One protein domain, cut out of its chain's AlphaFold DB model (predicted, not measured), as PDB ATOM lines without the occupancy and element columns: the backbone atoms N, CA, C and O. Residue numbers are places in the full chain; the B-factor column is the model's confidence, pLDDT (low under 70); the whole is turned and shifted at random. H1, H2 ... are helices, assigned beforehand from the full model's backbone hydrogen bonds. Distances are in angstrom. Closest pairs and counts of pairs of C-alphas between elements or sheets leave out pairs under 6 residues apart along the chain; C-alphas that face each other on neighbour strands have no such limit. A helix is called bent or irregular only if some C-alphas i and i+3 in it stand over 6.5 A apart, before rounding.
ATOM      1  N   GLN A   2     -33.591 -27.205  38.669       71.06
ATOM      2  CA  GLN A   2     -32.413 -26.349  38.435       71.06
ATOM      3  C   GLN A   2     -32.188 -25.984  36.953       71.06
ATOM      4  O   GLN A   2     -31.972 -24.812  36.651       71.06
ATOM      5  N   GLU A   3     -32.387 -26.924  36.026       73.81
ATOM      6  CA  GLU A   3     -32.227 -26.704  34.575       73.81
ATOM      7  C   GLU A   3     -33.137 -25.584  34.017       73.81
ATOM      8  O   GLU A   3     -32.694 -24.701  33.279       73.81
ATOM      9  N   LYS A   4     -34.415 -25.540  34.433       78.88
ATOM     10  CA  LYS A   4     -35.355 -24.476  34.023       78.88
ATOM     11  C   LYS A   4     -34.910 -23.097  34.524       78.88
ATOM     12  O   LYS A   4     -35.051 -22.106  33.805       78.88
ATOM     13  N   ALA A   5     -34.365 -23.029  35.739       80.56
ATOM     14  CA  ALA A   5     -33.882 -21.786  36.333       80.56
ATOM     15  C   ALA A   5     -32.584 -21.290  35.670       80.56
ATOM     16  O   ALA A   5     -32.448 -20.094  35.411       80.56
ATOM     17  N   ALA A   6     -31.648 -22.189  35.351       77.81
ATOM     18  CA  ALA A   6     -30.433 -21.873  34.595       77.81
ATOM     19  C   ALA A   6     -30.768 -21.364  33.181       77.81
ATOM     20  O   ALA A   6     -30.343 -20.280  32.779       77.81
ATOM     21  N   ARG A   7     -31.667 -22.050  32.465       82.19
ATOM     22  CA  ARG A   7     -32.117 -21.624  31.129       82.19
ATOM     23  C   ARG A   7     -32.815 -20.260  31.139       82.19
ATOM     24  O   ARG A   7     -32.589 -19.444  30.246       82.19
ATOM     25  N   SER A   8     -33.637 -19.979  32.152       86.50
ATOM     26  CA  SER A   8     -34.264 -18.660  32.318       86.50
ATOM     27  C   SER A   8     -33.226 -17.554  32.546       86.50
ATOM     28  O   SER A   8     -33.334 -16.478  31.951       86.50
ATOM     29  N   ARG A   9     -32.198 -17.814  33.365       87.00
ATOM     30  CA  ARG A   9     -31.090 -16.875  33.609       87.00
ATOM     31  C   ARG A   9     -30.278 -16.618  32.342       87.00
ATOM     32  O   ARG A   9     -30.068 -15.459  31.993       87.00
ATOM     33  N   LEU A  10     -29.923 -17.670  31.603       87.25
ATOM     34  CA  LEU A  10     -29.241 -17.575  30.310       87.25
ATOM     35  C   LEU A  10     -30.014 -16.690  29.320       87.25
ATOM     36  O   LEU A  10     -29.451 -15.777  28.718       87.25
ATOM     37  N   LEU A  11     -31.328 -16.902  29.188       90.06
ATOM     38  CA  LEU A  11     -32.182 -16.070  28.333       90.06
ATOM     39  C   LEU A  11     -32.219 -14.604  28.789       90.06
ATOM     40  O   LEU A  11     -32.266 -13.709  27.939       90.06
ATOM     41  N   GLY A  12     -32.189 -14.354  30.101       91.12
ATOM     42  CA  GLY A  12     -32.057 -13.018  30.680       91.12
ATOM     43  C   GLY A  12     -30.765 -12.330  30.241       91.12
ATOM     44  O   GLY A  12     -30.815 -11.232  29.681       91.12
ATOM     45  N   TRP A  13     -29.626 -13.010  30.390       92.38
ATOM     46  CA  TRP A  13     -28.327 -12.500  29.951       92.38
ATOM     47  C   TRP A  13     -28.275 -12.237  28.446       92.38
ATOM     48  O   TRP A  13     -27.797 -11.186  28.026       92.38
ATOM     49  N   ILE A  14     -28.840 -13.124  27.621       92.88
ATOM     50  CA  ILE A  14     -28.896 -12.924  26.166       92.88
ATOM     51  C   ILE A  14     -29.730 -11.686  25.800       92.88
ATOM     52  O   ILE A  14     -29.359 -10.924  24.904       92.88
ATOM     53  N   ARG A  15     -30.872 -11.463  26.464       94.00
ATOM     54  CA  ARG A  15     -31.689 -10.257  26.234       94.00
ATOM     55  C   ARG A  15     -30.925  -8.994  26.615       94.00
ATOM     56  O   ARG A  15     -30.940  -8.039  25.840       94.00
ATOM     57  N   LEU A  16     -30.238  -9.016  27.758       94.06
ATOM     58  CA  LEU A  16     -29.407  -7.906  28.212       94.06
ATOM     59  C   LEU A  16     -28.267  -7.623  27.226       94.06
ATOM     60  O   LEU A  16     -28.085  -6.476  26.827       94.06
ATOM     61  N   LEU A  17     -27.569  -8.662  26.757       93.62
ATOM     62  CA  LEU A  17     -26.507  -8.525  25.761       93.62
ATOM     63  C   LEU A  17     -27.029  -7.878  24.477       93.62
ATOM     64  O   LEU A  17     -26.425  -6.932  23.986       93.62
ATOM     65  N   ARG A  18     -28.177  -8.331  23.952       94.88
ATOM     66  CA  ARG A  18     -28.783  -7.731  22.749       94.88
ATOM     67  C   ARG A  18     -29.095  -6.250  22.938       94.88
ATOM     68  O   ARG A  18     -28.849  -5.473  22.020       94.88
ATOM     69  N   LEU A  19     -29.646  -5.869  24.089       94.94
ATOM     70  CA  LEU A  19     -29.956  -4.474  24.398       94.94
ATOM     71  C   LEU A  19     -28.676  -3.628  24.438       94.94
ATOM     72  O   LEU A  19     -28.598  -2.611  23.753       94.94
ATOM     73  N   LEU A  20     -27.657  -4.083  25.169       94.06
ATOM     74  CA  LEU A  20     -26.363  -3.401  25.259       94.06
ATOM     75  C   LEU A  20     -25.677  -3.276  23.896       94.06
ATOM     76  O   LEU A  20     -25.124  -2.228  23.586       94.06
ATOM     77  N   VAL A  21     -25.752  -4.313  23.062       94.38
ATOM     78  CA  VAL A  21     -25.212  -4.295  21.697       94.38
ATOM     79  C   VAL A  21     -25.916  -3.242  20.841       94.38
ATOM     80  O   VAL A  21     -25.237  -2.470  20.171       94.38
ATOM     81  N   TRP A  22     -27.249  -3.155  20.885       95.31
ATOM     82  CA  TRP A  22     -27.985  -2.119  20.152       95.31
ATOM     83  C   TRP A  22     -27.653  -0.709  20.633       95.31
ATOM     84  O   TRP A  22     -27.424   0.172  19.805       95.31
ATOM     85  N   ILE A  23     -27.575  -0.506  21.952       93.44
ATOM     86  CA  ILE A  23     -27.160   0.773  22.542       93.44
ATOM     87  C   ILE A  23     -25.740   1.123  22.084       93.44
ATOM     88  O   ILE A  23     -25.503   2.233  21.617       93.44
ATOM     89  N   GLY A  24     -24.812   0.166  22.144       91.75
ATOM     90  CA  GLY A  24     -23.433   0.342  21.698       91.75
ATOM     91  C   GLY A  24     -23.339   0.715  20.220       91.75
ATOM     92  O   GLY A  24     -22.659   1.678  19.882       91.75
ATOM     93  N   ILE A  25     -24.067   0.016  19.342       93.75
ATOM     94  CA  ILE A  25     -24.134   0.338  17.907       93.75
ATOM     95  C   ILE A  25     -24.674   1.756  17.701       93.75
ATOM     96  O   ILE A  25     -24.052   2.543  16.992       93.75
ATOM     97  N   ALA A  26     -25.794   2.107  18.337       92.25
ATOM     98  CA  ALA A  26     -26.382   3.436  18.206       92.25
ATOM     99  C   ALA A  26     -25.402   4.533  18.653       92.25
ATOM    100  O   ALA A  26     -25.178   5.493  17.916       92.25
ATOM    101  N   LEU A  27     -24.754   4.363  19.810       90.00
ATOM    102  CA  LEU A  27     -23.750   5.301  20.317       90.00
ATOM    103  C   LEU A  27     -22.560   5.437  19.361       90.00
ATOM    104  O   LEU A  27     -22.143   6.557  19.068       90.00
ATOM    105  N   LEU A  28     -22.035   4.328  18.837       89.94
ATOM    106  CA  LEU A  28     -20.909   4.339  17.898       89.94
ATOM    107  C   LEU A  28     -21.246   5.072  16.598       89.94
ATOM    108  O   LEU A  28     -20.408   5.818  16.103       89.94
ATOM    109  N   LEU A  29     -22.456   4.902  16.061       90.44
ATOM    110  CA  LEU A  29     -22.879   5.569  14.825       90.44
ATOM    111  C   LEU A  29     -23.176   7.058  15.034       90.44
ATOM    112  O   LEU A  29     -22.842   7.886  14.184       90.44
ATOM    113  N   LEU A  30     -23.768   7.412  16.177       88.94
ATOM    114  CA  LEU A  30     -24.078   8.800  16.517       88.94
ATOM    115  C   LEU A  30     -22.823   9.606  16.860       88.94
ATOM    116  O   LEU A  30     -22.786  10.801  16.591       88.94
ATOM    117  N   THR A  31     -21.784   8.976  17.407       84.56
ATOM    118  CA  THR A  31     -20.556   9.652  17.859       84.56
ATOM    119  C   THR A  31     -19.866  10.505  16.780       84.56
ATOM    120  O   THR A  31     -19.692  11.712  17.002       84.56
ATOM    121  N   PRO A  32     -19.468   9.953  15.615       86.50
ATOM    122  CA  PRO A  32     -18.809  10.740  14.577       86.50
ATOM    123  C   PRO A  32     -19.757  11.778  13.965       86.50
ATOM    124  O   PRO A  32     -19.319  12.884  13.656       86.50
ATOM    125  N   ALA A  33     -21.053  11.471  13.845       86.88
ATOM    126  CA  ALA A  33     -22.047  12.408  13.325       86.88
ATOM    127  C   ALA A  33     -22.249  13.607  14.268       86.88
ATOM    128  O   ALA A  33     -22.124  14.755  13.849       86.88
ATOM    129  N   ALA A  34     -22.475  13.361  15.559       84.75
ATOM    130  CA  ALA A  34     -22.621  14.403  16.572       84.75
ATOM    131  C   ALA A  34     -21.361  15.274  16.669       84.75
ATOM    132  O   ALA A  34     -21.461  16.491  16.809       84.75
ATOM    133  N   THR A  35     -20.181  14.671  16.521       82.88
ATOM    134  CA  THR A  35     -18.906  15.392  16.561       82.88
ATOM    135  C   THR A  35     -18.717  16.288  15.338       82.88
ATOM    136  O   THR A  35     -18.596  17.500  15.487       82.88
ATOM    137  N   TRP A  36     -18.741  15.728  14.127       83.69
ATOM    138  CA  TRP A  36     -18.317  16.445  12.917       83.69
ATOM    139  C   TRP A  36     -19.461  17.182  12.202       83.69
ATOM    140  O   TRP A  36     -19.262  18.271  11.660       83.69
ATOM    141  N   LEU A  37     -20.686  16.652  12.268       84.94
ATOM    142  CA  LEU A  37     -21.883  17.267  11.673       84.94
ATOM    143  C   LEU A  37     -22.701  18.077  12.687       84.94
ATOM    144  O   LEU A  37     -23.350  19.048  12.311       84.94
ATOM    145  N   GLY A  38     -22.654  17.713  13.971       78.69
ATOM    146  CA  GLY A  38     -23.358  18.422  15.045       78.69
ATOM    147  C   GLY A  38     -22.511  19.459  15.787       78.69
ATOM    148  O   GLY A  38     -23.054  20.429  16.303       78.69
ATOM    149  N   GLY A  39     -21.184  19.298  15.816       73.19
ATOM    150  CA  GLY A  39     -20.298  20.176  16.584       73.19
ATOM    151  C   GLY A  39     -20.296  19.894  18.096       73.19
ATOM    152  O   GLY A  39     -19.836  20.728  18.869       73.19
ATOM    153  N   PHE A  40     -20.804  18.739  18.539       70.44
ATOM    154  CA  PHE A  40     -20.943  18.371  19.953       70.44
ATOM    155  C   PHE A  40     -19.654  17.748  20.521       70.44
ATOM    156  O   PHE A  40     -19.622  16.564  20.853       70.44
ATOM    157  N   SER A  41     -18.559  18.510  20.577       71.25
ATOM    158  CA  SER A  41     -17.328  18.223  21.347       71.25
ATOM    159  C   SER A  41     -16.259  19.283  21.050       71.25
ATOM    160  O   SER A  41     -16.450  20.125  20.178       71.25
ATOM    161  N   TYR A  42     -15.094  19.202  21.701       67.19
ATOM    162  CA  TYR A  42     -13.918  19.999  21.324       67.19
ATOM    163  C   TYR A  42     -13.492  19.780  19.862       67.19
ATOM    164  O   TYR A  42     -13.190  20.741  19.161       67.19
ATOM    165  N   ALA A  43     -13.530  18.536  19.374       67.31
ATOM    166  CA  ALA A  43     -13.339  18.234  17.953       67.31
ATOM    167  C   ALA A  43     -14.437  18.878  17.078       67.31
ATOM    168  O   ALA A  43     -14.187  19.324  15.961       67.31
ATOM    169  N   GLY A  44     -15.653  18.977  17.620       70.50
ATOM    170  CA  GLY A  44     -16.780  19.660  16.997       70.50
ATOM    171  C   GLY A  44     -16.625  21.179  16.884       70.50
ATOM    172  O   GLY A  44     -17.101  21.747  15.907       70.50
ATOM    173  N   GLU A  45     -15.921  21.837  17.809       74.12
ATOM    174  CA  GLU A  45     -15.579  23.263  17.677       74.12
ATOM    175  C   GLU A  45     -14.646  23.502  16.483       74.12
ATOM    176  O   GLU A  45     -14.855  24.431  15.707       74.12
ATOM    177  N   VAL A  46     -13.682  22.604  16.253       74.50
ATOM    178  CA  VAL A  46     -12.854  22.648  15.037       74.50
ATOM    179  C   VAL A  46     -13.695  22.386  13.791       74.50
ATOM    180  O   VAL A  46     -13.524  23.063  12.779       74.50
ATOM    181  N   ALA A  47     -14.665  21.473  13.871       75.75
ATOM    182  CA  ALA A  47     -15.593  21.229  12.772       75.75
ATOM    183  C   ALA A  47     -16.431  22.470  12.408       75.75
ATOM    184  O   ALA A  47     -16.752  22.647  11.238       75.75
ATOM    185  N   LYS A  48     -16.762  23.355  13.361       78.44
ATOM    186  CA  LYS A  48     -17.466  24.620  13.063       78.44
ATOM    187  C   LYS A  48     -16.611  25.603  12.259       78.44
ATOM    188  O   LYS A  48     -17.174  26.410  11.528       78.44
ATOM    189  N   GLY A  49     -15.284  25.521  12.376       77.50
ATOM    190  CA  GLY A  49     -14.348  26.299  11.560       77.50
ATOM    191  C   GLY A  49     -14.211  25.790  10.120       77.50
ATOM    192  O   GLY A  49     -13.661  26.488   9.273       77.50
ATOM    193  N   LEU A  50     -14.716  24.589   9.821       79.94
ATOM    194  CA  LEU A  50     -14.702  24.011   8.481       79.94
ATOM    195  C   LEU A  50     -15.960  24.401   7.695       79.94
ATOM    196  O   LEU A  50     -17.060  24.513   8.240       79.94
ATOM    197  N   SER A  51     -15.817  24.515   6.371       87.75
ATOM    198  CA  SER A  51     -16.969  24.602   5.467       87.75
ATOM    199  C   SER A  51     -17.862  23.362   5.599       87.75
ATOM    200  O   SER A  51     -17.417  22.302   6.047       87.75
ATOM    201  N   LEU A  52     -19.120  23.449   5.152       86.69
ATOM    202  CA  LEU A  52     -20.040  22.306   5.172       86.69
ATOM    203  C   LEU A  52     -19.420  21.061   4.500       86.69
ATOM    204  O   LEU A  52     -19.481  19.966   5.053       86.69
ATOM    205  N   GLY A  53     -18.749  21.241   3.356       87.69
ATOM    206  CA  GLY A  53     -18.026  20.169   2.666       87.69
ATOM    207  C   GLY A  53     -16.860  19.600   3.482       87.69
ATOM    208  O   GLY A  53     -16.700  18.384   3.556       87.69
ATOM    209  N   GLY A  54     -16.093  20.456   4.169       86.75
ATOM    210  CA  GLY A  54     -15.021  20.029   5.074       86.75
ATOM    211  C   GLY A  54     -15.531  19.206   6.261       86.75
ATOM    212  O   GLY A  54     -14.907  18.219   6.642       86.75
ATOM    213  N   ARG A  55     -16.712  19.542   6.795       87.69
ATOM    214  CA  ARG A  55     -17.374  18.779   7.869       87.69
ATOM    215  C   ARG A  55     -17.812  17.391   7.413       87.69
ATOM    216  O   ARG A  55     -17.608  16.418   8.138       87.69
ATOM    217  N   PHE A  56     -18.366  17.284   6.205       90.38
ATOM    218  CA  PHE A  56     -18.709  15.991   5.605       90.38
ATOM    219  C   PHE A  56     -17.470  15.132   5.336       90.38
ATOM    220  O   PHE A  56     -17.489  13.939   5.634       90.38
ATOM    221  N   LEU A  57     -16.382  15.726   4.835       90.31
ATOM    222  CA  LEU A  57     -15.112  15.019   4.640       90.31
ATOM    223  C   LEU A  57     -14.521  14.535   5.966       90.31
ATOM    224  O   LEU A  57     -14.129  13.376   6.077       90.31
ATOM    225  N   ALA A  58     -14.524  15.378   6.999       87.38
ATOM    226  CA  ALA A  58     -14.045  14.994   8.319       87.38
ATOM    227  C   ALA A  58     -14.884  13.854   8.924       87.38
ATOM    228  O   ALA A  58     -14.332  12.887   9.448       87.38
ATOM    229  N   TYR A  59     -16.213  13.905   8.776       90.19
ATOM    230  CA  TYR A  59     -17.088  12.785   9.126       90.19
ATOM    231  C   TYR A  59     -16.712  11.509   8.358       90.19
ATOM    232  O   TYR A  59     -16.556  10.456   8.975       90.19
ATOM    233  N   ALA A  60     -16.514  11.597   7.040       91.94
ATOM    234  CA  ALA A  60     -16.163  10.452   6.201       91.94
ATOM    235  C   ALA A  60     -14.816   9.821   6.588       91.94
ATOM    236  O   ALA A  60     -14.672   8.603   6.518       91.94
ATOM    237  N   TYR A  61     -13.848  10.619   7.046       90.00
ATOM    238  CA  TYR A  61     -12.564  10.116   7.545       90.00
ATOM    239  C   TYR A  61     -12.663   9.537   8.955       90.00
ATOM    240  O   TYR A  61     -11.985   8.561   9.266       90.00
ATOM    241  N   ALA A  62     -13.509  10.115   9.809       87.62
ATOM    242  CA  ALA A  62     -13.655   9.700  11.199       87.62
ATOM    243  C   ALA A  62     -14.586   8.495  11.390       87.62
ATOM    244  O   ALA A  62     -14.427   7.772  12.365       87.62
ATOM    245  N   ALA A  63     -15.566   8.285  10.509       90.38
ATOM    246  CA  ALA A  63     -16.588   7.243  10.638       90.38
ATOM    247  C   ALA A  63     -16.088   5.784  10.521       90.38
ATOM    248  O   ALA A  63     -16.606   4.943  11.263       90.38
ATOM    249  N   PRO A  64     -15.113   5.425   9.656       92.69
ATOM    250  CA  PRO A  64     -14.767   4.026   9.391       92.69
ATOM    251  C   PRO A  64     -14.402   3.191  10.629       92.69
ATOM    252  O   PRO A  64     -14.960   2.101  10.767       92.69
ATOM    253  N   PRO A  65     -13.571   3.666  11.584       89.12
ATOM    254  CA  PRO A  65     -13.307   2.920  12.816       89.12
ATOM    255  C   PRO A  65     -14.587   2.560  13.585       89.12
ATOM    256  O   PRO A  65     -14.740   1.425  14.032       89.12
ATOM    257  N   PHE A  66     -15.539   3.492  13.690       90.38
ATOM    258  CA  PHE A  66     -16.814   3.268  14.381       90.38
ATOM    259  C   PHE A  66     -17.697   2.268  13.642       90.38
ATOM    260  O   PHE A  66     -18.320   1.417  14.275       90.38
ATOM    261  N   LEU A  67     -17.725   2.340  12.309       93.31
ATOM    262  CA  LEU A  67     -18.469   1.404  11.469       93.31
ATOM    263  C   LEU A  67     -17.938  -0.021  11.612       93.31
ATOM    264  O   LEU A  67     -18.735  -0.951  11.731       93.31
ATOM    265  N   PHE A  68     -16.615  -0.201  11.669       93.56
ATOM    266  CA  PHE A  68     -16.024  -1.512  11.920       93.56
ATOM    267  C   PHE A  68     -16.447  -2.061  13.284       93.56
ATOM    268  O   PHE A  68     -16.967  -3.174  13.348       93.56
ATOM    269  N   VAL A  69     -16.330  -1.280  14.364       91.50
ATOM    270  CA  VAL A  69     -16.765  -1.743  15.696       91.50
ATOM    271  C   VAL A  69     -18.266  -2.044  15.721       91.50
ATOM    272  O   VAL A  69     -18.664  -3.084  16.242       91.50
ATOM    273  N   ALA A  70     -19.106  -1.200  15.116       93.31
ATOM    274  CA  ALA A  70     -20.549  -1.421  15.038       93.31
ATOM    275  C   ALA A  70     -20.897  -2.709  14.270       93.31
ATOM    276  O   ALA A  70     -21.724  -3.501  14.726       93.31
ATOM    277  N   ALA A  71     -20.223  -2.968  13.145       94.56
ATOM    278  CA  ALA A  71     -20.374  -4.205  12.382       94.56
ATOM    279  C   ALA A  71     -19.909  -5.437  13.179       94.56
ATOM    280  O   ALA A  71     -20.541  -6.494  13.105       94.56
ATOM    281  N   GLY A  72     -18.842  -5.295  13.971       93.38
ATOM    282  CA  GLY A  72     -18.375  -6.314  14.908       93.38
ATOM    283  C   GLY A  72     -19.408  -6.614  15.992       93.38
ATOM    284  O   GLY A  72     -19.779  -7.771  16.186       93.38
ATOM    285  N   LEU A  73     -19.941  -5.581  16.649       93.62
ATOM    286  CA  LEU A  73     -21.003  -5.712  17.649       93.62
ATOM    287  C   LEU A  73     -22.261  -6.366  17.065       93.62
ATOM    288  O   LEU A  73     -22.873  -7.202  17.724       93.62
ATOM    289  N   ALA A  74     -22.618  -6.079  15.813       95.06
ATOM    290  CA  ALA A  74     -23.738  -6.744  15.150       95.06
ATOM    291  C   ALA A  74     -23.545  -8.272  15.042       95.06
ATOM    292  O   ALA A  74     -24.528  -9.014  15.076       95.06
ATOM    293  N   GLN A  75     -22.306  -8.780  15.001       95.06
ATOM    294  CA  GLN A  75     -22.053 -10.227  15.052       95.06
ATOM    295  C   GLN A  75     -22.448 -10.837  16.404       95.06
ATOM    296  O   GLN A  75     -22.896 -11.982  16.447       95.06
ATOM    297  N   LEU A  76     -22.391 -10.080  17.505       93.56
ATOM    298  CA  LEU A  76     -22.901 -10.555  18.795       93.56
ATOM    299  C   LEU A  76     -24.416 -10.773  18.773       93.56
ATOM    300  O   LEU A  76     -24.913 -11.613  19.520       93.56
ATOM    301  N   LEU A  77     -25.165 -10.095  17.895       93.81
ATOM    302  CA  LEU A  77     -26.591 -10.382  17.700       93.81
ATOM    303  C   LEU A  77     -26.805 -11.749  17.039       93.81
ATOM    304  O   LEU A  77     -27.745 -12.456  17.406       93.81
ATOM    305  N   VAL A  78     -25.924 -12.132  16.108       92.94
ATOM    306  CA  VAL A  78     -25.915 -13.473  15.502       92.94
ATOM    307  C   VAL A  78     -25.571 -14.516  16.562       92.94
ATOM    308  O   VAL A  78     -26.304 -15.486  16.716       92.94
ATOM    309  N   PHE A  79     -24.542 -14.268  17.377       92.69
ATOM    310  CA  PHE A  79     -24.216 -15.129  18.517       92.69
ATOM    311  C   PHE A  79     -25.398 -15.278  19.485       92.69
ATOM    312  O   PHE A  79     -25.745 -16.386  19.872       92.69
ATOM    313  N   CYS A  80     -26.076 -14.179  19.834       91.62
ATOM    314  CA  CYS A  80     -27.256 -14.208  20.701       91.62
ATOM    315  C   CYS A  80     -28.394 -15.059  20.127       91.62
ATOM    316  O   CYS A  80     -29.180 -15.614  20.893       91.62
ATOM    317  N   ARG A  81     -28.528 -15.123  18.797       92.06
ATOM    318  CA  ARG A  81     -29.515 -15.981  18.136       92.06
ATOM    319  C   ARG A  81     -29.165 -17.451  18.351       92.06
ATOM    320  O   ARG A  81     -29.994 -18.174  18.885       92.06
ATOM    321  N   GLU A  82     -27.933 -17.848  18.053       91.56
ATOM    322  CA  GLU A  82     -27.471 -19.229  18.262       91.56
ATOM    323  C   GLU A  82     -27.504 -19.633  19.745       91.56
ATOM    324  O   GLU A  82     -27.910 -20.739  20.095       91.56
ATOM    325  N   ALA A  83     -27.151 -18.714  20.647       86.44
ATOM    326  CA  ALA A  83     -27.164 -18.959  22.086       86.44
ATOM    327  C   ALA A  83     -28.575 -19.214  22.640       86.44
ATOM    328  O   ALA A  83     -28.733 -19.998  23.576       86.44
ATOM    329  N   LYS A  84     -29.617 -18.603  22.058       87.44
ATOM    330  CA  LYS A  84     -31.016 -18.900  22.427       87.44
ATOM    331  C   LYS A  84     -31.416 -20.327  22.084       87.44
ATOM    332  O   LYS A  84     -32.180 -20.934  22.834       87.44
ATOM    333  N   ASP A  85     -30.874 -20.839  20.989       86.00
ATOM    334  CA  ASP A  85     -31.149 -22.179  20.482       86.00
ATOM    335  C   ASP A  85     -30.215 -23.233  21.111       86.00
ATOM    336  O   ASP A  85     -30.156 -24.363  20.636       86.00
ATOM    337  N   ALA A  86     -29.490 -22.873  22.185       81.75
ATOM    338  CA  ALA A  86     -28.480 -23.695  22.862       81.75
ATOM    339  C   ALA A  86     -27.315 -24.142  21.952       81.75
ATOM    340  O   ALA A  86     -26.607 -25.102  22.246       81.75
ATOM    341  N   ARG A  87     -27.066 -23.410  20.861       85.00
ATOM    342  CA  ARG A  87     -26.024 -23.683  19.857       85.00
ATOM    343  C   ARG A  87     -24.795 -22.793  20.046       85.00
ATOM    344  O   ARG A  87     -24.200 -22.310  19.088       85.00
ATOM    345  N   VAL A  88     -24.395 -22.569  21.299       82.81
ATOM    346  CA  VAL A  88     -23.297 -21.648  21.667       82.81
ATOM    347  C   VAL A  88     -21.949 -22.081  21.072       82.81
ATOM    348  O   VAL A  88     -21.137 -21.235  20.707       82.81
ATOM    349  N   PHE A  89     -21.742 -23.390  20.913       82.31
ATOM    350  CA  PHE A  89     -20.524 -23.980  20.342       82.31
ATOM    351  C   PHE A  89     -20.651 -24.341  18.855       82.31
ATOM    352  O   PHE A  89     -19.758 -24.970  18.293       82.31
ATOM    353  N   ALA A  90     -21.751 -23.960  18.200       88.25
ATOM    354  CA  ALA A  90     -21.928 -24.229  16.782       88.25
ATOM    355  C   ALA A  90     -21.036 -23.319  15.924       88.25
ATOM    356  O   ALA A  90     -20.731 -22.178  16.283       88.25
ATOM    357  N   GLU A  91     -20.680 -23.802  14.734       90.62
ATOM    358  CA  GLU A  91     -19.841 -23.066  13.787       90.62
ATOM    359  C   GLU A  91     -20.319 -21.620  13.513       90.62
ATOM    360  O   GLU A  91     -19.473 -20.717  13.495       90.62
ATOM    361  N   PRO A  92     -21.633 -21.329  13.360       89.19
ATOM    362  CA  PRO A  92     -22.110 -19.960  13.157       89.19
ATOM    363  C   PRO A  92     -21.786 -19.026  14.332       89.19
ATOM    364  O   PRO A  92     -21.384 -17.881  14.107       89.19
ATOM    365  N   ALA A  93     -21.891 -19.514  15.571       87.62
ATOM    366  CA  ALA A  93     -21.573 -18.753  16.777       87.62
ATOM    367  C   ALA A  93     -20.072 -18.439  16.847       87.62
ATOM    368  O   ALA A  93     -19.676 -17.286  17.038       87.62
ATOM    369  N   THR A  94     -19.216 -19.432  16.587       90.00
ATOM    370  CA  THR A  94     -17.760 -19.235  16.543       90.00
ATOM    371  C   THR A  94     -17.347 -18.285  15.419       90.00
ATOM    372  O   THR A  94     -16.461 -17.447  15.595       90.00
ATOM    373  N   ARG A  95     -17.982 -18.389  14.246       93.69
ATOM    374  CA  ARG A  95     -17.720 -17.510  13.100       93.69
ATOM    375  C   ARG A  95     -18.111 -16.065  13.406       93.69
ATOM    376  O   ARG A  95     -17.371 -15.156  13.035       93.69
ATOM    377  N   ALA A  96     -19.223 -15.850  14.108       91.00
ATOM    378  CA  ALA A  96     -19.640 -14.529  14.565       91.00
ATOM    379  C   ALA A  96     -18.603 -13.902  15.514       91.00
ATOM    380  O   ALA A  96     -18.201 -12.756  15.309       91.00
ATOM    381  N   ILE A  97     -18.085 -14.670  16.479       90.69
ATOM    382  CA  ILE A  97     -17.030 -14.208  17.399       90.69
ATOM    383  C   ILE A  97     -15.734 -13.878  16.640       90.69
ATOM    384  O   ILE A  97     -15.134 -12.830  16.869       90.69
ATOM    385  N   ARG A  98     -15.315 -14.718  15.683       93.44
ATOM    386  CA  ARG A  98     -14.137 -14.427  14.841       93.44
ATOM    387  C   ARG A  98     -14.306 -13.135  14.046       93.44
ATOM    388  O   ARG A  98     -13.389 -12.321  13.994       93.44
ATOM    389  N   ARG A  99     -15.485 -12.920  13.455       94.38
ATOM    390  CA  ARG A  99     -15.802 -11.690  12.716       94.38
ATOM    391  C   ARG A  99     -15.812 -10.457  13.616       94.38
ATOM    392  O   ARG A  99     -15.331  -9.419  13.176       94.38
ATOM    393  N   LEU A 100     -16.285 -10.571  14.859       92.62
ATOM    394  CA  LEU A 100     -16.121  -9.517  15.863       92.62
ATOM    395  C   LEU A 100     -14.631  -9.206  16.081       92.62
ATOM    396  O   LEU A 100     -14.245  -8.043  16.016       92.62
ATOM    397  N   GLY A 101     -13.790 -10.226  16.267       90.75
ATOM    398  CA  GLY A 101     -12.339 -10.055  16.409       90.75
ATOM    399  C   GLY A 101     -11.700  -9.329  15.220       90.75
ATOM    400  O   GLY A 101     -11.000  -8.336  15.408       90.75
ATOM    401  N   TYR A 102     -11.995  -9.753  13.986       96.19
ATOM    402  CA  TYR A 102     -11.491  -9.084  12.779       96.19
ATOM    403  C   TYR A 102     -11.975  -7.641  12.651       96.19
ATOM    404  O   TYR A 102     -11.213  -6.775  12.232       96.19
ATOM    405  N   ALA A 103     -13.219  -7.367  13.036       93.38
ATOM    406  CA  ALA A 103     -13.763  -6.019  13.022       93.38
ATOM    407  C   ALA A 103     -13.046  -5.096  14.023       93.38
ATOM    408  O   ALA A 103     -12.760  -3.947  13.697       93.38
ATOM    409  N   LEU A 104     -12.692  -5.599  15.210       90.12
ATOM    410  CA  LEU A 104     -11.899  -4.846  16.189       90.12
ATOM    411  C   LEU A 104     -10.474  -4.577  15.685       90.12
ATOM    412  O   LEU A 104      -9.979  -3.460  15.825       90.12
ATOM    413  N   LEU A 105      -9.841  -5.561  15.038       92.00
ATOM    414  CA  LEU A 105      -8.536  -5.370  14.396       92.00
ATOM    415  C   LEU A 105      -8.616  -4.314  13.286       92.00
ATOM    416  O   LEU A 105      -7.825  -3.372  13.277       92.00
ATOM    417  N   ALA A 106      -9.617  -4.405  12.409       92.50
ATOM    418  CA  ALA A 106      -9.852  -3.416  11.359       92.50
ATOM    419  C   ALA A 106     -10.081  -2.012  11.940       92.50
ATOM    420  O   ALA A 106      -9.494  -1.048  11.456       92.50
ATOM    421  N   ALA A 107     -10.858  -1.890  13.020       88.75
ATOM    422  CA  ALA A 107     -11.071  -0.622  13.710       88.75
ATOM    423  C   ALA A 107      -9.768  -0.043  14.287       88.75
ATOM    424  O   ALA A 107      -9.498   1.146  14.113       88.75
ATOM    425  N   SER A 108      -8.942  -0.877  14.927       85.50
ATOM    426  CA  SER A 108      -7.652  -0.447  15.482       85.50
ATOM    427  C   SER A 108      -6.671   0.023  14.407       85.50
ATOM    428  O   SER A 108      -5.967   1.005  14.624       85.50
ATOM    429  N   ALA A 109      -6.670  -0.614  13.232       88.12
ATOM    430  CA  ALA A 109      -5.846  -0.209  12.097       88.12
ATOM    431  C   ALA A 109      -6.400   1.047  11.401       88.12
ATOM    432  O   ALA A 109      -5.641   1.897  10.938       88.12
ATOM    433  N   ALA A 110      -7.724   1.198  11.361       87.69
ATOM    434  CA  ALA A 110      -8.384   2.353  10.767       87.69
ATOM    435  C   ALA A 110      -8.236   3.625  11.616       87.69
ATOM    436  O   ALA A 110      -8.209   4.716  11.058       87.69
ATOM    437  N   MET A 111      -8.124   3.516  12.945       84.06
ATOM    438  CA  MET A 111      -7.959   4.671  13.840       84.06
ATOM    439  C   MET A 111      -6.765   5.583  13.493       84.06
ATOM    440  O   MET A 111      -6.983   6.788  13.333       84.06
ATOM    441  N   PRO A 112      -5.515   5.089  13.372       83.81
ATOM    442  CA  PRO A 112      -4.379   5.939  13.022       83.81
ATOM    443  C   PRO A 112      -4.517   6.537  11.617       83.81
ATOM    444  O   PRO A 112      -4.178   7.702  11.425       83.81
ATOM    445  N   LEU A 113      -5.082   5.795  10.659       86.00
ATOM    446  CA  LEU A 113      -5.347   6.299   9.308       86.00
ATOM    447  C   LEU A 113      -6.377   7.435   9.318       86.00
ATOM    448  O   LEU A 113      -6.129   8.494   8.749       86.00
ATOM    449  N   ALA A 114      -7.493   7.253  10.027       86.81
ATOM    450  CA  ALA A 114      -8.503   8.288  10.222       86.81
ATOM    451  C   ALA A 114      -7.892   9.548  10.848       86.81
ATOM    452  O   ALA A 114      -8.161  10.662  10.404       86.81
ATOM    453  N   ARG A 115      -7.009   9.377  11.841       82.56
ATOM    454  CA  ARG A 115      -6.301  10.483  12.491       82.56
ATOM    455  C   ARG A 115      -5.389  11.244  11.525       82.56
ATOM    456  O   ARG A 115      -5.400  12.470  11.544       82.56
ATOM    457  N   LEU A 116      -4.629  10.537  10.688       84.81
ATOM    458  CA  LEU A 116      -3.762  11.149   9.675       84.81
ATOM    459  C   LEU A 116      -4.576  11.933   8.641       84.81
ATOM    460  O   LEU A 116      -4.258  13.085   8.361       84.81
ATOM    461  N   LEU A 117      -5.657  11.346   8.126       86.88
ATOM    462  CA  LEU A 117      -6.533  11.997   7.152       86.88
ATOM    463  C   LEU A 117      -7.201  13.249   7.733       86.88
ATOM    464  O   LEU A 117      -7.209  14.301   7.095       86.88
ATOM    465  N   LEU A 118      -7.701  13.175   8.967       83.44
ATOM    466  CA  LEU A 118      -8.245  14.339   9.669       83.44
ATOM    467  C   LEU A 118      -7.199  15.432   9.868       83.44
ATOM    468  O   LEU A 118      -7.523  16.608   9.739       83.44
ATOM    469  N   TRP A 119      -5.949  15.062  10.142       79.62
ATOM    470  CA  TRP A 119      -4.884  16.044  10.295       79.62
ATOM    471  C   TRP A 119      -4.686  16.850   9.009       79.62
ATOM    472  O   TRP A 119      -4.646  18.070   9.081       79.62
ATOM    473  N   THR A 120      -4.708  16.213   7.831       82.38
ATOM    474  CA  THR A 120      -4.587  16.930   6.542       82.38
ATOM    475  C   THR A 120      -5.683  17.972   6.295       82.38
ATOM    476  O   THR A 120      -5.434  18.966   5.618       82.38
ATOM    477  N   LEU A 121      -6.875  17.794   6.876       78.38
ATOM    478  CA  LEU A 121      -7.983  18.751   6.777       78.38
ATOM    479  C   LEU A 121      -7.826  19.974   7.698       78.38
ATOM    480  O   LEU A 121      -8.474  20.987   7.459       78.38
ATOM    481  N   ILE A 122      -7.008  19.885   8.753       73.56
ATOM    482  CA  ILE A 122      -6.965  20.858   9.867       73.56
ATOM    483  C   ILE A 122      -5.676  21.725   9.829       73.56
ATOM    484  O   ILE A 122      -5.445  22.553  10.701       73.56
ATOM    485  N   VAL A 123      -4.824  21.591   8.804       62.66
ATOM    486  CA  VAL A 123      -3.449  22.156   8.706       62.66
ATOM    487  C   VAL A 123      -3.349  23.694   8.463       62.66
ATOM    488  O   VAL A 123      -2.382  24.183   7.894       62.66
ATOM    489  N   GLN A 124      -4.276  24.529   8.948       52.09
ATOM    490  CA  GLN A 124      -4.175  26.015   8.908       52.09
ATOM    491  C   GLN A 124      -4.505  26.621  10.305       52.09
ATOM    492  O   GLN A 124      -5.346  26.056  10.997       52.09
ATOM    493  N   PRO A 125      -3.883  27.744  10.749       50.81
ATOM    494  CA  PRO A 125      -2.718  27.785  11.660       50.81
ATOM    495  C   PRO A 125      -3.070  28.128  13.149       50.81
ATOM    496  O   PRO A 125      -4.205  27.947  13.578       50.81
ATOM    497  N   PRO A 126      -2.115  28.555  14.007       45.12
ATOM    498  CA  PRO A 126      -1.399  27.775  15.021       45.12
ATOM    499  C   PRO A 126      -1.888  27.962  16.479       45.12
ATOM    500  O   PRO A 126      -1.183  27.562  17.403       45.12
ATOM    501  N   GLU A 127      -3.057  28.559  16.726       48.78
ATOM    502  CA  GLU A 127      -3.426  29.003  18.090       48.78
ATOM    503  C   GLU A 127      -4.238  27.994  18.915       48.78
ATOM    504  O   GLU A 127      -4.347  28.125  20.135       48.78
ATOM    505  N   ALA A 128      -4.782  26.947  18.296       50.88
ATOM    506  CA  ALA A 128      -5.504  25.921  19.039       50.88
ATOM    507  C   ALA A 128      -4.533  24.824  19.508       50.88
ATOM    508  O   ALA A 128      -3.772  24.307  18.686       50.88
ATOM    509  N   PRO A 129      -4.557  24.399  20.789       47.22
ATOM    510  CA  PRO A 129      -3.745  23.284  21.262       47.22
ATOM    511  C   PRO A 129      -4.090  22.025  20.454       47.22
ATOM    512  O   PRO A 129      -5.099  21.360  20.691       47.22
ATOM    513  N   GLN A 130      -3.224  21.711  19.489       51.56
ATOM    514  CA  GLN A 130      -3.425  20.748  18.399       51.56
ATOM    515  C   GLN A 130      -3.683  19.313  18.894       51.56
ATOM    516  O   GLN A 130      -4.194  18.466  18.165       51.56
ATOM    517  N   PHE A 131      -3.405  19.048  20.172       47.81
ATOM    518  CA  PHE A 131      -3.653  17.772  20.837       47.81
ATOM    519  C   PHE A 131      -5.073  17.615  21.410       47.81
ATOM    520  O   PHE A 131      -5.486  16.483  21.651       47.81
ATOM    521  N   LYS A 132      -5.843  18.702  21.602       50.38
ATOM    522  CA  LYS A 132      -7.225  18.642  22.132       50.38
ATOM    523  C   LYS A 132      -8.293  18.393  21.065       50.38
ATOM    524  O   LYS A 132      -9.393  17.956  21.384       50.38
ATOM    525  N   VAL A 133      -7.961  18.636  19.797       50.22
ATOM    526  CA  VAL A 133      -8.872  18.497  18.644       50.22
ATOM    527  C   VAL A 133      -9.288  17.040  18.400       50.22
ATOM    528  O   VAL A 133     -10.270  16.768  17.724       50.22
ATOM    529  N   ILE A 134      -8.558  16.089  18.981       52.03
ATOM    530  CA  ILE A 134      -8.761  14.645  18.797       52.03
ATOM    531  C   ILE A 134      -9.286  14.008  20.095       52.03
ATOM    532  O   ILE A 134      -9.561  12.811  20.156       52.03
ATOM    533  N   THR A 135      -9.460  14.803  21.155       51.53
ATOM    534  CA  THR A 135     -10.077  14.333  22.390       51.53
ATOM    535  C   THR A 135     -11.587  14.338  22.187       51.53
ATOM    536  O   THR A 135     -12.244  15.381  22.219       51.53
ATOM    537  N   PHE A 136     -12.145  13.152  21.940       57.47
ATOM    538  CA  PHE A 136     -13.588  12.932  21.986       57.47
ATOM    539  C   PHE A 136     -14.157  13.461  23.308       57.47
ATOM    540  O   PHE A 136     -13.459  13.505  24.323       57.47
ATOM    541  N   SER A 137     -15.438  13.845  23.301       63.69
ATOM    542  CA  SER A 137     -16.150  14.177  24.537       63.69
ATOM    543  C   SER A 137     -15.897  13.080  25.575       63.69
ATOM    544  O   SER A 137     -16.205  11.914  25.323       63.69
ATOM    545  N   ILE A 138     -15.317  13.449  26.722       67.50
ATOM    546  CA  ILE A 138     -14.972  12.511  27.803       67.50
ATOM    547  C   ILE A 138     -16.199  11.679  28.191       67.50
ATOM    548  O   ILE A 138     -16.097  10.471  28.364       67.50
ATOM    549  N   VAL A 139     -17.378  12.306  28.229       68.50
ATOM    550  CA  VAL A 139     -18.656  11.645  28.530       68.50
ATOM    551  C   VAL A 139     -18.969  10.543  27.518       68.50
ATOM    552  O   VAL A 139     -19.366   9.445  27.897       68.50
ATOM    553  N   LEU A 140     -18.752  10.808  26.232       66.69
ATOM    554  CA  LEU A 140     -19.038   9.860  25.160       66.69
ATOM    555  C   LEU A 140     -18.014   8.719  25.125       66.69
ATOM    556  O   LEU A 140     -18.386   7.561  24.956       66.69
ATOM    557  N   ALA A 141     -16.737   9.029  25.363       69.69
ATOM    558  CA  ALA A 141     -15.683   8.030  25.503       69.69
ATOM    559  C   ALA A 141     -15.936   7.097  26.700       69.69
ATOM    560  O   ALA A 141     -15.827   5.877  26.561       69.69
ATOM    561  N   ILE A 142     -16.339   7.651  27.850       77.12
ATOM    562  CA  ILE A 142     -16.749   6.876  29.029       77.12
ATOM    563  C   ILE A 142     -17.970   6.016  28.697       77.12
ATOM    564  O   ILE A 142     -17.951   4.823  28.982       77.12
ATOM    565  N   ALA A 143     -19.001   6.577  28.059       77.12
ATOM    566  CA  ALA A 143     -20.218   5.842  27.715       77.12
ATOM    567  C   ALA A 143     -19.939   4.653  26.781       77.12
ATOM    568  O   ALA A 143     -20.416   3.543  27.031       77.12
ATOM    569  N   VAL A 144     -19.126   4.852  25.738       76.31
ATOM    570  CA  VAL A 144     -18.720   3.782  24.814       76.31
ATOM    571  C   VAL A 144     -17.879   2.728  25.539       76.31
ATOM    572  O   VAL A 144     -18.149   1.535  25.398       76.31
ATOM    573  N   SER A 145     -16.914   3.148  26.364       79.56
ATOM    574  CA  SER A 145     -16.033   2.228  27.103       79.56
ATOM    575  C   SER A 145     -16.801   1.401  28.135       79.56
ATOM    576  O   SER A 145     -16.621   0.187  28.212       79.56
ATOM    577  N   ALA A 146     -17.709   2.031  28.882       84.25
ATOM    578  CA  ALA A 146     -18.576   1.361  29.844       84.25
ATOM    579  C   ALA A 146     -19.522   0.373  29.150       84.25
ATOM    580  O   ALA A 146     -19.664  -0.761  29.604       84.25
ATOM    581  N   THR A 147     -20.116   0.765  28.017       84.50
ATOM    582  CA  THR A 147     -20.989  -0.123  27.232       84.50
ATOM    583  C   THR A 147     -20.217  -1.340  26.732       84.50
ATOM    584  O   THR A 147     -20.688  -2.465  26.877       84.50
ATOM    585  N   PHE A 148     -19.010  -1.143  26.197       84.56
ATOM    586  CA  PHE A 148     -18.168  -2.242  25.730       84.56
ATOM    587  C   PHE A 148     -17.732  -3.166  26.877       84.56
ATOM    588  O   PHE A 148     -17.832  -4.385  26.759       84.56
ATOM    589  N   GLY A 149     -17.330  -2.602  28.022       87.75
ATOM    590  CA  GLY A 149     -17.011  -3.372  29.225       87.75
ATOM    591  C   GLY A 149     -18.193  -4.217  29.710       87.75
ATOM    592  O   GLY A 149     -18.035  -5.412  29.961       87.75
ATOM    593  N   LEU A 150     -19.395  -3.635  29.761       90.12
ATOM    594  CA  LEU A 150     -20.628  -4.350  30.109       90.12
ATOM    595  C   LEU A 150     -20.947  -5.468  29.111       90.12
ATOM    596  O   LEU A 150     -21.307  -6.566  29.528       90.12
ATOM    597  N   VAL A 151     -20.775  -5.223  27.809       90.50
ATOM    598  CA  VAL A 151     -20.926  -6.250  26.765       90.50
ATOM    599  C   VAL A 151     -19.991  -7.430  27.030       90.50
ATOM    600  O   VAL A 151     -20.453  -8.569  27.019       90.50
ATOM    601  N   CYS A 152     -18.713  -7.180  27.332       89.50
ATOM    602  CA  CYS A 152     -17.745  -8.233  27.648       89.50
ATOM    603  C   CYS A 152     -18.130  -9.026  28.905       89.50
ATOM    604  O   CYS A 152     -18.078 -10.255  28.887       89.50
ATOM    605  N   ILE A 153     -18.559  -8.346  29.974       91.56
ATOM    606  CA  ILE A 153     -18.984  -8.990  31.227       91.56
ATOM    607  C   ILE A 153     -20.196  -9.894  30.983       91.56
ATOM    608  O   ILE A 153     -20.196 -11.059  31.383       91.56
ATOM    609  N   VAL A 154     -21.223  -9.384  30.301       91.69
ATOM    610  CA  VAL A 154     -22.440 -10.154  30.016       91.69
ATOM    611  C   VAL A 154     -22.141 -11.315  29.069       91.69
ATOM    612  O   VAL A 154     -22.648 -12.417  29.265       91.69
ATOM    613  N   PHE A 155     -21.290 -11.105  28.066       90.06
ATOM    614  CA  PHE A 155     -20.858 -12.165  27.160       90.06
ATOM    615  C   PHE A 155     -20.116 -13.287  27.903       90.06
ATOM    616  O   PHE A 155     -20.434 -14.461  27.714       90.06
ATOM    617  N   ALA A 156     -19.195 -12.942  28.807       89.44
ATOM    618  CA  ALA A 156     -18.503 -13.915  29.650       89.44
ATOM    619  C   ALA A 156     -19.474 -14.678  30.569       89.44
ATOM    620  O   ALA A 156     -19.347 -15.893  30.718       89.44
ATOM    621  N   ALA A 157     -20.475 -13.997  31.135       90.12
ATOM    622  CA  ALA A 157     -21.515 -14.635  31.941       90.12
ATOM    623  C   ALA A 157     -22.336 -15.656  31.133       90.12
ATOM    624  O   ALA A 157     -22.608 -16.748  31.629       90.12
ATOM    625  N   ILE A 158     -22.678 -15.338  29.877       88.69
ATOM    626  CA  ILE A 158     -23.370 -16.267  28.966       88.69
ATOM    627  C   ILE A 158     -22.514 -17.504  28.698       88.69
ATOM    628  O   ILE A 158     -23.032 -18.615  28.769       88.69
ATOM    629  N   LEU A 159     -21.221 -17.327  28.409       88.31
ATOM    630  CA  LEU A 159     -20.314 -18.452  28.171       88.31
ATOM    631  C   LEU A 159     -20.164 -19.332  29.411       88.31
ATOM    632  O   LEU A 159     -20.240 -20.548  29.294       88.31
ATOM    633  N   LYS A 160     -20.013 -18.730  30.597       88.25
ATOM    634  CA  LYS A 160     -19.912 -19.472  31.859       88.25
ATOM    635  C   LYS A 160     -21.149 -20.339  32.106       88.25
ATOM    636  O   LYS A 160     -21.008 -21.518  32.412       88.25
ATOM    637  N   GLU A 161     -22.345 -19.772  31.952       85.88
ATOM    638  CA  GLU A 161     -23.600 -20.510  32.151       85.88
ATOM    639  C   GLU A 161     -23.796 -21.591  31.072       85.88
ATOM    640  O   GLU A 161     -24.244 -22.694  31.370       85.88
ATOM    641  N   ALA A 162     -23.428 -21.299  29.820       84.75
ATOM    642  CA  ALA A 162     -23.505 -22.263  28.727       84.75
ATOM    643  C   ALA A 162     -22.558 -23.457  28.929       84.75
ATOM    644  O   ALA A 162     -22.955 -24.590  28.665       84.75
ATOM    645  N   SER A 163     -21.336 -23.219  29.411       85.94
ATOM    646  CA  SER A 163     -20.386 -24.286  29.739       85.94
ATOM    647  C   SER A 163     -20.857 -25.126  30.924       85.94
ATOM    648  O   SER A 163     -20.809 -26.346  30.837       85.94
ATOM    649  N   ALA A 164     -21.388 -24.502  31.983       85.19
ATOM    650  CA  ALA A 164     -21.930 -25.233  33.131       85.19
ATOM    651  C   ALA A 164     -23.071 -26.183  32.719       85.19
ATOM    652  O   ALA A 164     -23.085 -27.345  33.113       85.19
ATOM    653  N   LEU A 165     -23.981 -25.724  31.853       81.88
ATOM    654  CA  LEU A 165     -25.049 -26.563  31.297       81.88
ATOM    655  C   LEU A 165     -24.518 -27.705  30.415       81.88
ATOM    656  O   LEU A 165     -25.121 -28.775  30.357       81.88
ATOM    657  N   ALA A 166     -23.411 -27.484  29.703       82.62
ATOM    658  CA  ALA A 166     -22.782 -28.520  28.891       82.62
ATOM    659  C   ALA A 166     -22.099 -29.593  29.757       82.62
ATOM    660  O   ALA A 166     -22.245 -30.778  29.466       82.62
ATOM    661  N   GLU A 167     -21.403 -29.190  30.824       84.19
ATOM    662  CA  GLU A 167     -20.773 -30.100  31.790       84.19
ATOM    663  C   GLU A 167     -21.808 -30.933  32.550       84.19
ATOM    664  O   GLU A 167     -21.645 -32.148  32.656       84.19
ATOM    665  N   GLU A 168     -22.907 -30.317  33.009       80.00
ATOM    666  CA  GLU A 168     -24.013 -31.049  33.637       80.00
ATOM    667  C   GLU A 168     -24.538 -32.141  32.697       80.00
ATOM    668  O   GLU A 168     -24.586 -33.304  33.086       80.00
ATOM    669  N   ASN A 169     -24.833 -31.812  31.436       75.38
ATOM    670  CA  ASN A 169     -25.310 -32.791  30.453       75.38
ATOM    671  C   ASN A 169     -24.293 -33.899  30.146       75.38
ATOM    672  O   ASN A 169     -24.691 -35.044  29.943       75.38
ATOM    673  N   ALA A 170     -22.997 -33.579  30.116       76.88
ATOM    674  CA  ALA A 170     -21.945 -34.566  29.893       76.88
ATOM    675  C   ALA A 170     -21.800 -35.544  31.069       76.88
ATOM    676  O   ALA A 170     -21.455 -36.694  30.845       76.88
ATOM    677  N   SER A 171     -22.096 -35.112  32.300       76.81
ATOM    678  CA  SER A 171     -22.035 -35.975  33.488       76.81
ATOM    679  C   SER A 171     -23.147 -37.032  33.561       76.81
ATOM    680  O   SER A 171     -23.040 -37.978  34.339       76.81
ATOM    681  N   PHE A 172     -24.213 -36.873  32.767       66.94
ATOM    682  CA  PHE A 172     -25.320 -37.830  32.677       66.94
ATOM    683  C   PHE A 172     -25.121 -38.910  31.603       66.94
ATOM    684  O   PHE A 172     -25.876 -39.884  31.605       66.94
ATOM    685  N   LEU A 173     -24.169 -38.724  30.681       58.09
ATOM    686  CA  LEU A 173     -23.799 -39.699  29.647       58.09
ATOM    687  C   LEU A 173     -22.716 -40.648  30.167       58.09
ATOM    688  O   LEU A 173     -22.818 -41.852  29.841       58.09
TER     689      LEU A 173
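This is residues 2 to 173 of the 173 residues of the protein "DUF2975 domain-containing protein" of Alphaproteobacteria bacterium (UniProt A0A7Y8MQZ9). Four long helices, H1, H3, H4 and H5, run lengthwise in a rod-shaped bundle; H1 and H3 are neighbours, H5 packs on H1 and H4 packs on H3, while H4 and H5 stay apart. The short helix H2 packs on the last residues of H1 and on H3a at one end of the rod, and the unnamed stretch 123 to 137 links H4 to H5 at that same end. The printed part has 172 residues, with five named helices in the order H1, H2, H3, H4, H5 and no named strand: all helix. It is loose, with a radius of gyration of the C-alphas of 20.3 A, and spans 73 by 26 by 23 A.

H1, residues 2 to 36, the longest helix, touches H5, residues 138 to 171, at a shallow tilt of 24 degrees, opposite ways; their closest C-alphas, of Gly 24 and Thr 147, are 6.1 A apart. H3, residues 52 to 84, was assigned as one helix by its hydrogen bonds but is bent: C-alphas 62 and 65 are 7.0 A apart, and its arms H3a, residues 52 to 62, and H3b, residues 65 to 84, stand at a steep tilt of 51 degrees. H1 touches H3b at a shallow tilt of 16 degrees, opposite ways, closest at the C-alphas of Ile 25 and Ala 70, 4.9 A. H3b and H4, residues 91 to 122, form a helical hairpin at a shallow tilt of 14 degrees; the C-alphas of Gly 72 and Leu 100 come closest, 4.0 A. With residues 114 to 121 alone H4 touches H3a, closest at the C-alphas of Tyr 61 and Ala 114, 5.2 A. With residues 34 to 36 alone H1 touches H2, residues 42 to 48, closest at the C-alphas of Thr 35 and Gly 44, 4.8 A. H3b and H5 are near each other; H1 and H4 are apart. Every O i to N i+4 pair is within hydrogen-bond range in H2, H3a and H5, against 29 of 31 in H1, 13 of 16 in H3b and 25 of 28 in H4.

H1 begins at C-alpha 2 (-32.413, -26.349, 38.435) and is 51.8 A long; it is only just irregular, with C-alphas 29 and 32 6.6 A apart. H3b measures 29.7 A. H4, 45.9 A long, has a kink of 30 degrees near residue 111. H5, 49.3 A long, ends at C-alpha 171 (-22.035, -35.975, 33.488).

The C-alphas of Pro 125 and Leu 173, the two farthest apart, are 73.0 A from each other. The printed part has no cut. The link from H4 to H5, 15 residues, is long. Mean pLDDT of the printed part is 82.9; residues 42 to 43, 123 to 141 and 172 to 173 are under 70.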